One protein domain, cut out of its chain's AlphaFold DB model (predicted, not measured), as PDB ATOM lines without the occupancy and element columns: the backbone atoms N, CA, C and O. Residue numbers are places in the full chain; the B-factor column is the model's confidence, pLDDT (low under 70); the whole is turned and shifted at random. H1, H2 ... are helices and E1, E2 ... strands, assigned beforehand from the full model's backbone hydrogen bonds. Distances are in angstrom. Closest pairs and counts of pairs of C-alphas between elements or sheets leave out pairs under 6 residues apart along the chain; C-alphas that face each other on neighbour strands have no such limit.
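This is residues 16 to 83 of the 84 residues of an uncharacterized protein of Lentzea deserti (UniProt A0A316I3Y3). A twisted sheet of four strands, two hairpins side by side, has H1 packed over one face while the other face is bare. H2 packs on H1, off the sheet, and residues 16 to 28 form a long opening stretch with no named element. The printed part has 68 residues, in the order E1, E2, H1, E3, E4, H2; the sheet runs E2, E1, E3, E4, all antiparallel, and the class is mixed, helices and strands. The whole is compact, with a radius of gyration of the C-alphas of 10.7 A and spans of 31 by 24 by 20 A.

From Ser 16 the printed part reaches E1, residues 29 to 33, 13.3 A, beginning at C-alpha 29 (118.827, 79.408, 101.791). E2 is residues 39 to 42, 10.4 A; H1 is residues 45 to 54, 14.2 A. E3 is residues 60 to 64, 12.7 A; E4 is residues 68 to 70, 7.0 A. H2, residues 74 to 82, 12.2 A, ends at C-alpha 82 (124.530, 95.011, 99.770).

E1 and E2 form a hairpin, with N 40 and O 32 2.8 A apart. E1 and E3 are antiparallel at 161 degrees, with N 31 and O 62 2.8 A apart. E3 and E4 form a hairpin, with N 63 and O 69 2.8 A apart. E2, H1 and E3 form a split strand-helix-strand unit, E1 between its two strands, with a right-handed crossover. H1 is on the sheet in two layers, helix over one face, at a height of 8.8 A, over E2 and E1; it runs along the strands, at 19 degrees to E1 on the local plane. H1 and H2 touch, the closest C-alphas being those of Leu 52 and Arg 78, 5.6 A, at a shallow tilt of 34 degrees, only just short of steep, opposite ways. H2 is not on the sheet. In H1 and H2 every O i to N i+4 pair is within hydrogen-bond range.

The two C-alphas farthest apart, those of Glu 20 and Leu 36, are 31.4 A apart. The printed part has no cut, and the links between its named elements are tight. Mean pLDDT of the printed part is 88.2; residues 19 to 20 and 83 are under 70.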
ATOM      1  N   SER A  16     119.468  84.451  86.915       83.81
ATOM      2  CA  SER A  16     119.245  85.450  85.859       83.81
ATOM      3  C   SER A  16     117.979  85.216  85.018       83.81
ATOM      4  O   SER A  16     117.435  86.157  84.445       83.81
ATOM      5  N   SER A  17     117.477  83.977  84.965       83.25
ATOM      6  CA  SER A  17     116.260  83.594  84.235       83.25
ATOM      7  C   SER A  17     114.980  83.649  85.078       83.25
ATOM      8  O   SER A  17     113.891  83.365  84.572       83.25
ATOM      9  N   VAL A  18     115.088  83.977  86.369       77.94
ATOM     10  CA  VAL A  18     113.948  84.064  87.286       77.94
ATOM     11  C   VAL A  18     113.723  85.520  87.661       77.94
ATOM     12  O   VAL A  18     114.459  86.096  88.459       77.94
ATOM     13  N   ALA A  19     112.678  86.117  87.085       66.50
ATOM     14  CA  ALA A  19     112.231  87.438  87.501       66.50
ATOM     15  C   ALA A  19     111.878  87.427  89.003       66.50
ATOM     16  O   ALA A  19     111.299  86.466  89.502       66.50
ATOM     17  N   GLU A  20     112.238  88.503  89.707       69.88
ATOM     18  CA  GLU A  20     111.868  88.781  91.110       69.88
ATOM     19  C   GLU A  20     112.504  87.903  92.206       69.88
ATOM     20  O   GLU A  20     112.226  88.118  93.389       69.88
ATOM     21  N   PHE A  21     113.411  86.974  91.885       72.44
ATOM     22  CA  PHE A  21     114.080  86.188  92.925       72.44
ATOM     23  C   PHE A  21     115.078  87.045  93.718       72.44
ATOM     24  O   PHE A  21     116.060  87.556  93.176       72.44
ATOM     25  N   ARG A  22     114.862  87.167  95.033       80.75
ATOM     26  CA  ARG A  22     115.755  87.895  95.945       80.75
ATOM     27  C   ARG A  22     116.546  86.918  96.803       80.75
ATOM     28  O   ARG A  22     116.009  86.310  97.722       80.75
ATOM     29  N   VAL A  23     117.854  86.827  96.567       82.88
ATOM     30  CA  VAL A  23     118.764  85.967  97.353       82.88
ATOM     31  C   VAL A  23     118.796  86.313  98.847       82.88
ATOM     32  O   VAL A  23     119.161  85.481  99.675       82.88
ATOM     33  N   THR A  24     118.401  87.537  99.204       81.94
ATOM     34  CA  THR A  24     118.309  88.025 100.585       81.94
ATOM     35  C   THR A  24     117.007  87.667 101.290       81.94
ATOM     36  O   THR A  24     116.938  87.846 102.507       81.94
ATOM     37  N   ASP A  25     116.001  87.153 100.575       87.31
ATOM     38  CA  ASP A  25     114.708  86.802 101.159       87.31
ATOM     39  C   ASP A  25     114.896  85.832 102.343       87.31
ATOM     40  O   ASP A  25     115.673  84.878 102.224       87.31
ATOM     41  N   PRO A  26     114.240  86.049 103.500       86.69
ATOM     42  CA  PRO A  26     114.393  85.192 104.675       86.69
ATOM     43  C   PRO A  26     114.080  83.709 104.426       86.69
ATOM     44  O   PRO A  26     114.672  82.854 105.079       86.69
ATOM     45  N   SER A  27     113.188  83.403 103.480       89.00
ATOM     46  CA  SER A  27     112.806  82.035 103.111       89.00
ATOM     47  C   SER A  27     113.833  81.327 102.221       89.00
ATOM     48  O   SER A  27     113.811  80.102 102.107       89.00
ATOM     49  N   VAL A  28     114.758  82.077 101.615       91.31
ATOM     50  CA  VAL A  28     115.819  81.529 100.767       91.31
ATOM     51  C   VAL A  28     116.978  81.044 101.631       91.31
ATOM     52  O   VAL A  28     117.397  81.695 102.581       91.31
ATOM     53  N   THR A  29     117.552  79.906 101.281       94.94
ATOM     54  CA  THR A  29     118.827  79.408 101.791       94.94
ATOM     55  C   THR A  29     119.844  79.468 100.664       94.94
ATOM     56  O   THR A  29     119.562  78.998  99.565       94.94
ATOM     57  N   LEU A  30     121.038  79.992 100.936       95.94
ATOM     58  CA  LEU A  30     122.156  79.866 100.006       95.94
ATOM     59  C   LEU A  30     123.011  78.656 100.371       95.94
ATOM     60  O   LEU A  30     123.293  78.406 101.547       95.94
ATOM     61  N   VAL A  31     123.427  77.919  99.351       96.00
ATOM     62  CA  VAL A  31     124.380  76.817  99.448       96.00
ATOM     63  C   VAL A  31     125.533  77.123  98.506       96.00
ATOM     64  O   VAL A  31     125.306  77.330  97.319       96.00
ATOM     65  N   ARG A  32     126.763  77.146  99.017       95.06
ATOM     66  CA  ARG A  32     127.979  77.268  98.209       95.06
ATOM     67  C   ARG A  32     128.753  75.963  98.267       95.06
ATOM     68  O   ARG A  32     129.057  75.500  99.361       95.06
ATOM     69  N   VAL A  33     129.128  75.427  97.117       93.81
ATOM     70  CA  VAL A  33     130.145  74.381  96.997       93.81
ATOM     71  C   VAL A  33     131.406  75.038  96.463       93.81
ATOM     72  O   VAL A  33     131.394  75.592  95.363       93.81
ATOM     73  N   ASP A  34     132.470  75.041  97.259       91.31
ATOM     74  CA  ASP A  34     133.739  75.620  96.828       91.31
ATOM     75  C   ASP A  34     134.507  74.688  95.871       91.31
ATOM     76  O   ASP A  34     134.154  73.524  95.656       91.31
ATOM     77  N   ARG A  35     135.604  75.194  95.303       87.25
ATOM     78  CA  ARG A  35     136.479  74.434  94.385       87.25
ATOM     79  C   ARG A  35     137.121  73.183  95.003       87.25
ATOM     80  O   ARG A  35     137.626  72.328  94.272       87.25
ATOM     81  N   LEU A  36     137.152  73.083  96.333       87.56
ATOM     82  CA  LEU A  36     137.645  71.915  97.066       87.56
ATOM     83  C   LEU A  36     136.532  70.886  97.318       87.56
ATOM     84  O   LEU A  36     136.819  69.789  97.797       87.56
ATOM     85  N   GLY A  37     135.285  71.214  96.963       87.06
ATOM     86  CA  GLY A  37     134.103  70.395  97.197       87.06
ATOM     87  C   GLY A  37     133.491  70.587  98.586       87.06
ATOM     88  O   GLY A  37     132.642  69.790  98.982       87.06
ATOM     89  N   VAL A  38     133.908  71.609  99.340       90.94
ATOM     90  CA  VAL A  38     133.353  71.902 100.666       90.94
ATOM     91  C   VAL A  38     132.025  72.630 100.510       90.94
ATOM     92  O   VAL A  38     131.912  73.620  99.785       90.94
ATOM     93  N   VAL A  39     131.013  72.135 101.221       94.38
ATOM     94  CA  VAL A  39     129.662  72.693 101.211       94.38
ATOM     95  C   VAL A  39     129.488  73.654 102.382       94.38
ATOM     96  O   VAL A  39     129.707  73.298 103.539       94.38
ATOM     97  N   HIS A  40     129.031  74.864 102.082       96.00
ATOM     98  CA  HIS A  40     128.677  75.893 103.052       96.00
ATOM     99  C   HIS A  40     127.204  76.264 102.894       96.00
ATOM    100  O   HIS A  40     126.711  76.371 101.773       96.00
ATOM    101  N   GLN A  41     126.515  76.521 104.005       96.62
ATOM    102  CA  GLN A  41     125.117  76.950 104.017       96.62
ATOM    103  C   GLN A  41     124.987  78.316 104.700       96.62
ATOM    104  O   GLN A  41     125.644  78.570 105.706       96.62
ATOM    105  N   ALA A  42     124.120  79.177 104.169       95.75
ATOM    106  CA  ALA A  42     123.784  80.475 104.744       95.75
ATOM    107  C   ALA A  42     122.267  80.682 104.757       95.75
ATOM    108  O   ALA A  42     121.597  80.543 103.729       95.75
ATOM    109  N   ARG A  43     121.722  81.041 105.923       92.56
ATOM    110  CA  ARG A  43     120.282  81.271 106.123       92.56
ATOM    111  C   ARG A  43     119.995  82.704 106.543       92.56
ATOM    112  O   ARG A  43     119.060  83.319 106.029       92.56
ATOM    113  N   SER A  44     120.811  83.265 107.435       92.12
ATOM    114  CA  SER A  44     120.631  84.649 107.866       92.12
ATOM    115  C   SER A  44     121.080  85.637 106.778       92.12
ATOM    116  O   SER A  44     121.974  85.329 105.986       92.12
ATOM    117  N   PRO A  45     120.519  86.860 106.731       90.69
ATOM    118  CA  PRO A  45     120.977  87.886 105.794       90.69
ATOM    119  C   PRO A  45     122.481  88.187 105.903       90.69
ATOM    120  O   PRO A  45     123.136  88.427 104.891       90.69
ATOM    121  N   ALA A  46     123.044  88.140 107.115       91.00
ATOM    122  CA  ALA A  46     124.471  88.358 107.345       91.00
ATOM    123  C   ALA A  46     125.330  87.221 106.763       91.00
ATOM    124  O   ALA A  46     126.298  87.490 106.055       91.00
ATOM    125  N   GLU A  47     124.940  85.963 106.990       94.06
ATOM    126  CA  GLU A  47     125.621  84.795 106.413       94.06
ATOM    127  C   GLU A  47     125.549  84.799 104.887       94.06
ATOM    128  O   GLU A  47     126.545  84.525 104.222       94.06
ATOM    129  N   LYS A  48     124.388  85.144 104.317       94.06
ATOM    130  CA  LYS A  48     124.190  85.199 102.861       94.06
ATOM    131  C   LYS A  48     125.113  86.228 102.225       94.06
ATOM    132  O   LYS A  48     125.778  85.928 101.240       94.06
ATOM    133  N   ARG A  49     125.208  87.419 102.824       92.31
ATOM    134  CA  ARG A  49     126.158  88.457 102.400       92.31
ATOM    135  C   ARG A  49     127.597  87.957 102.480       92.31
ATOM    136  O   ARG A  49     128.320  88.074 101.498       92.31
ATOM    137  N   ALA A  50     127.995  87.369 103.608       93.38
ATOM    138  CA  ALA A  50     129.347  86.839 103.783       93.38
ATOM    139  C   ALA A  50     129.676  85.750 102.746       93.38
ATOM    140  O   ALA A  50     130.746  85.780 102.141       93.38
ATOM    141  N   MET A  51     128.736  84.839 102.476       95.06
ATOM    142  CA  MET A  51     128.880  83.795 101.464       95.06
ATOM    143  C   MET A  51     129.033  84.379 100.056       95.06
ATOM    144  O   MET A  51     129.943  83.978  99.338       95.06
ATOM    145  N   LEU A  52     128.190  85.342  99.670       92.88
ATOM    146  CA  LEU A  52     128.257  85.985  98.351       92.88
ATOM    147  C   LEU A  52     129.528  86.823  98.169       92.88
ATOM    148  O   LEU A  52     130.030  86.928  97.051       92.88
ATOM    149  N   VAL A  53     130.065  87.408  99.244       93.44
ATOM    150  CA  VAL A  53     131.369  88.096  99.239       93.44
ATOM    151  C   VAL A  53     132.515  87.102  99.062       93.44
ATOM    152  O   VAL A  53     133.439  87.373  98.299       93.44
ATOM    153  N   ALA A  54     132.446  85.955  99.735       92.69
ATOM    154  CA  ALA A  54     133.486  84.933  99.687       92.69
ATOM    155  C   ALA A  54     133.433  84.050  98.428       92.69
ATOM    156  O   ALA A  54     134.399  83.339  98.160       92.69
ATOM    157  N   ALA A  55     132.310  84.023  97.706       92.50
ATOM    158  CA  ALA A  55     132.141  83.209  96.508       92.50
ATOM    159  C   ALA A  55     132.979  83.740  95.332       92.50
ATOM    160  O   ALA A  55     133.039  84.950  95.087       92.50
ATOM    161  N   SER A  56     133.606  82.812  94.613       89.62
ATOM    162  CA  SER A  56     134.378  83.045  93.391       89.62
ATOM    163  C   SER A  56     133.701  82.417  92.171       89.62
ATOM    164  O   SER A  56     132.862  81.536  92.322       89.62
ATOM    165  N   ASP A  57     134.155  82.764  90.967       84.50
ATOM    166  CA  ASP A  57     133.613  82.228  89.702       84.50
ATOM    167  C   ASP A  57     133.767  80.703  89.533       84.50
ATOM    168  O   ASP A  57     133.172  80.108  88.643       84.50
ATOM    169  N   GLY A  58     134.586  80.059  90.370       86.75
ATOM    170  CA  GLY A  58     134.745  78.601  90.357       86.75
ATOM    171  C   GLY A  58     133.909  77.886  91.416       86.75
ATOM    172  O   GLY A  58     133.980  76.663  91.505       86.75
ATOM    173  N   ASP A  59     133.161  78.627  92.230       91.44
ATOM    174  CA  ASP A  59     132.263  78.053  93.222       91.44
ATOM    175  C   ASP A  59     130.872  77.877  92.610       91.44
ATOM    176  O   ASP A  59     130.396  78.720  91.851       91.44
ATOM    177  N   LEU A  60     130.179  76.806  92.986       92.56
ATOM    178  CA  LEU A  60     128.758  76.667  92.695       92.56
ATOM    179  C   LEU A  60     127.968  77.304  93.828       92.56
ATOM    180  O   LEU A  60     128.060  76.853  94.968       92.56
ATOM    181  N   VAL A  61     127.152  78.308  93.522       94.19
ATOM    182  CA  VAL A  61     126.215  78.886  94.487       94.19
ATOM    183  C   VAL A  61     124.793  78.568  94.045       94.19
ATOM    184  O   VAL A  61     124.395  78.855  92.921       94.19
ATOM    185  N   LEU A  62     124.017  77.972  94.942       94.25
ATOM    186  CA  LEU A  62     122.609  77.650  94.756       94.25
ATOM    187  C   LEU A  62     121.776  78.468  95.735       94.25
ATOM    188  O   LEU A  62     122.130  78.598  96.908       94.25
ATOM    189  N   ALA A  63     120.642  78.971  95.268       93.56
ATOM    190  CA  ALA A  63     119.618  79.562  96.105       93.56
ATOM    191  C   ALA A  63     118.406  78.628  96.138       93.56
ATOM    192  O   ALA A  63     117.784  78.363  95.110       93.56
ATOM    193  N   GLY A  64     118.103  78.100  97.321       89.19
ATOM    194  CA  GLY A  64     116.992  77.186  97.558       89.19
ATOM    195  C   GLY A  64     115.886  77.847  98.374       89.19
ATOM    196  O   GLY A  64     116.142  78.352  99.463       89.19
ATOM    197  N   GLY A  65     114.661  77.819  97.855       82.44
ATOM    198  CA  GLY A  65     113.432  78.235  98.534       82.44
ATOM    199  C   GLY A  65     112.276  77.336  98.094       82.44
ATOM    200  O   GLY A  65     112.337  76.123  98.270       82.44
ATOM    201  N   ARG A  66     111.240  77.908  97.462       80.06
ATOM    202  CA  ARG A  66     110.209  77.117  96.749       80.06
ATOM    203  C   ARG A  66     110.767  76.389  95.523       80.06
ATOM    204  O   ARG A  66     110.254  75.344  95.147       80.06
ATOM    205  N   GLU A  67     111.808  76.955  94.922       84.25
ATOM    206  CA  GLU A  67     112.557  76.394  93.801       84.25
ATOM    207  C   GLU A  67     114.055  76.436  94.125       84.25
ATOM    208  O   GLU A  67     114.478  77.151  95.041       84.25
ATOM    209  N   VAL A  68     114.855  75.676  93.374       89.06
ATOM    210  CA  VAL A  68     116.320  75.723  93.440       89.06
ATOM    211  C   VAL A  68     116.841  76.337  92.151       89.06
ATOM    212  O   VAL A  68     116.563  75.834  91.063       89.06
ATOM    213  N   VAL A  69     117.603  77.420  92.283       91.94
ATOM    214  CA  VAL A  69     118.226  78.117  91.154       91.94
ATOM    215  C   VAL A  69     119.723  78.278  91.388       91.94
ATOM    216  O   VAL A  69     120.167  78.493  92.516       91.94
ATOM    217  N   ALA A  70     120.510  78.179  90.322       93.31
ATOM    218  CA  ALA A  70     121.927  78.503  90.356       93.31
ATOM    219  C   ALA A  70     122.120  80.018  90.321       93.31
ATOM    220  O   ALA A  70     121.567  80.692  89.456       93.31
ATOM    221  N   VAL A  71     122.926  80.548  91.235       91.50
ATOM    222  CA  VAL A  71     123.364  81.944  91.221       91.50
ATOM    223  C   VAL A  71     124.494  82.059  90.201       91.50
ATOM    224  O   VAL A  71     125.660  81.845  90.518       91.50
ATOM    225  N   ASP A  72     124.119  82.333  88.957       90.19
ATOM    226  CA  ASP A  72     125.018  82.384  87.804       90.19
ATOM    227  C   ASP A  72     125.724  83.739  87.632       90.19
ATOM    228  O   ASP A  72     126.756  83.806  86.974       90.19
ATOM    229  N   ASP A  73     125.209  84.795  88.270       88.44
ATOM    230  CA  ASP A  73     125.833  86.121  88.346       88.44
ATOM    231  C   ASP A  73     126.094  86.499  89.816       88.44
ATOM    232  O   ASP A  73     125.273  87.121  90.502       88.44
ATOM    233  N   ILE A  74     127.251  86.067  90.332       89.06
ATOM    234  CA  ILE A  74     127.691  86.362  91.705       89.06
ATOM    235  C   ILE A  74     127.854  87.876  91.935       89.06
ATOM    236  O   ILE A  74     127.388  88.349  92.980       89.06
ATOM    237  N   PRO A  75     128.471  88.664  91.027       88.69
ATOM    238  CA  PRO A  75     128.538  90.118  91.172       88.69
ATOM    239  C   PRO A  75     127.166  90.786  91.341       88.69
ATOM    240  O   PRO A  75     126.991  91.576  92.275       88.69
ATOM    241  N   ALA A  76     126.177  90.444  90.510       87.44
ATOM    242  CA  ALA A  76     124.830  91.003  90.621       87.44
ATOM    243  C   ALA A  76     124.131  90.564  91.915       87.44
ATOM    244  O   ALA A  76     123.538  91.394  92.613       87.44
ATOM    245  N   ALA A  77     124.250  89.288  92.294       88.06
ATOM    246  CA  ALA A  77     123.700  88.780  93.551       88.06
ATOM    247  C   ALA A  77     124.322  89.476  94.775       88.06
ATOM    248  O   ALA A  77     123.624  89.813  95.735       88.06
ATOM    249  N   ARG A  78     125.630  89.755  94.733       89.69
ATOM    250  CA  ARG A  78     126.339  90.516  95.768       89.69
ATOM    251  C   ARG A  78     125.840  91.956  95.843       89.69
ATOM    252  O   ARG A  78     125.591  92.439  96.944       89.69
ATOM    253  N   ALA A  79     125.652  92.622  94.703       86.50
ATOM    254  CA  ALA A  79     125.103  93.975  94.661       86.50
ATOM    255  C   ALA A  79     123.704  94.030  95.298       86.50
ATOM    256  O   ALA A  79     123.473  94.859  96.177       86.50
ATOM    257  N   GLN A  80     122.814  93.089  94.958       82.69
ATOM    258  CA  GLN A  80     121.497  92.970  95.598       82.69
ATOM    259  C   GLN A  80     121.594  92.748  97.112       82.69
ATOM    260  O   GLN A  80     120.795  93.295  97.869       82.69
ATOM    261  N   ALA A  81     122.571  91.962  97.571       80.88
ATOM    262  CA  ALA A  81     122.748  91.676  98.990       80.88
ATOM    263  C   ALA A  81     123.277  92.869  99.804       80.88
ATOM    264  O   ALA A  81     123.058  92.919 101.020       80.88
ATOM    265  N   CYS A  82     123.954  93.817  99.153       74.88
ATOM    266  CA  CYS A  82     124.530  95.011  99.770       74.88
ATOM    267  C   CYS A  82     123.568  96.208  99.840       74.88
ATOM    268  O   CYS A  82     123.801  97.104 100.651       74.88
ATOM    269  N   ILE A  83     122.505  96.237  99.030       62.38
ATOM    270  CA  ILE A  83     121.501  97.310  99.069       62.38
ATOM    271  C   ILE A  83     120.663  97.147 100.345       62.38
ATOM    272  O   ILE A  83     120.198  96.049 100.667       62.38
TER     273      ILE A  83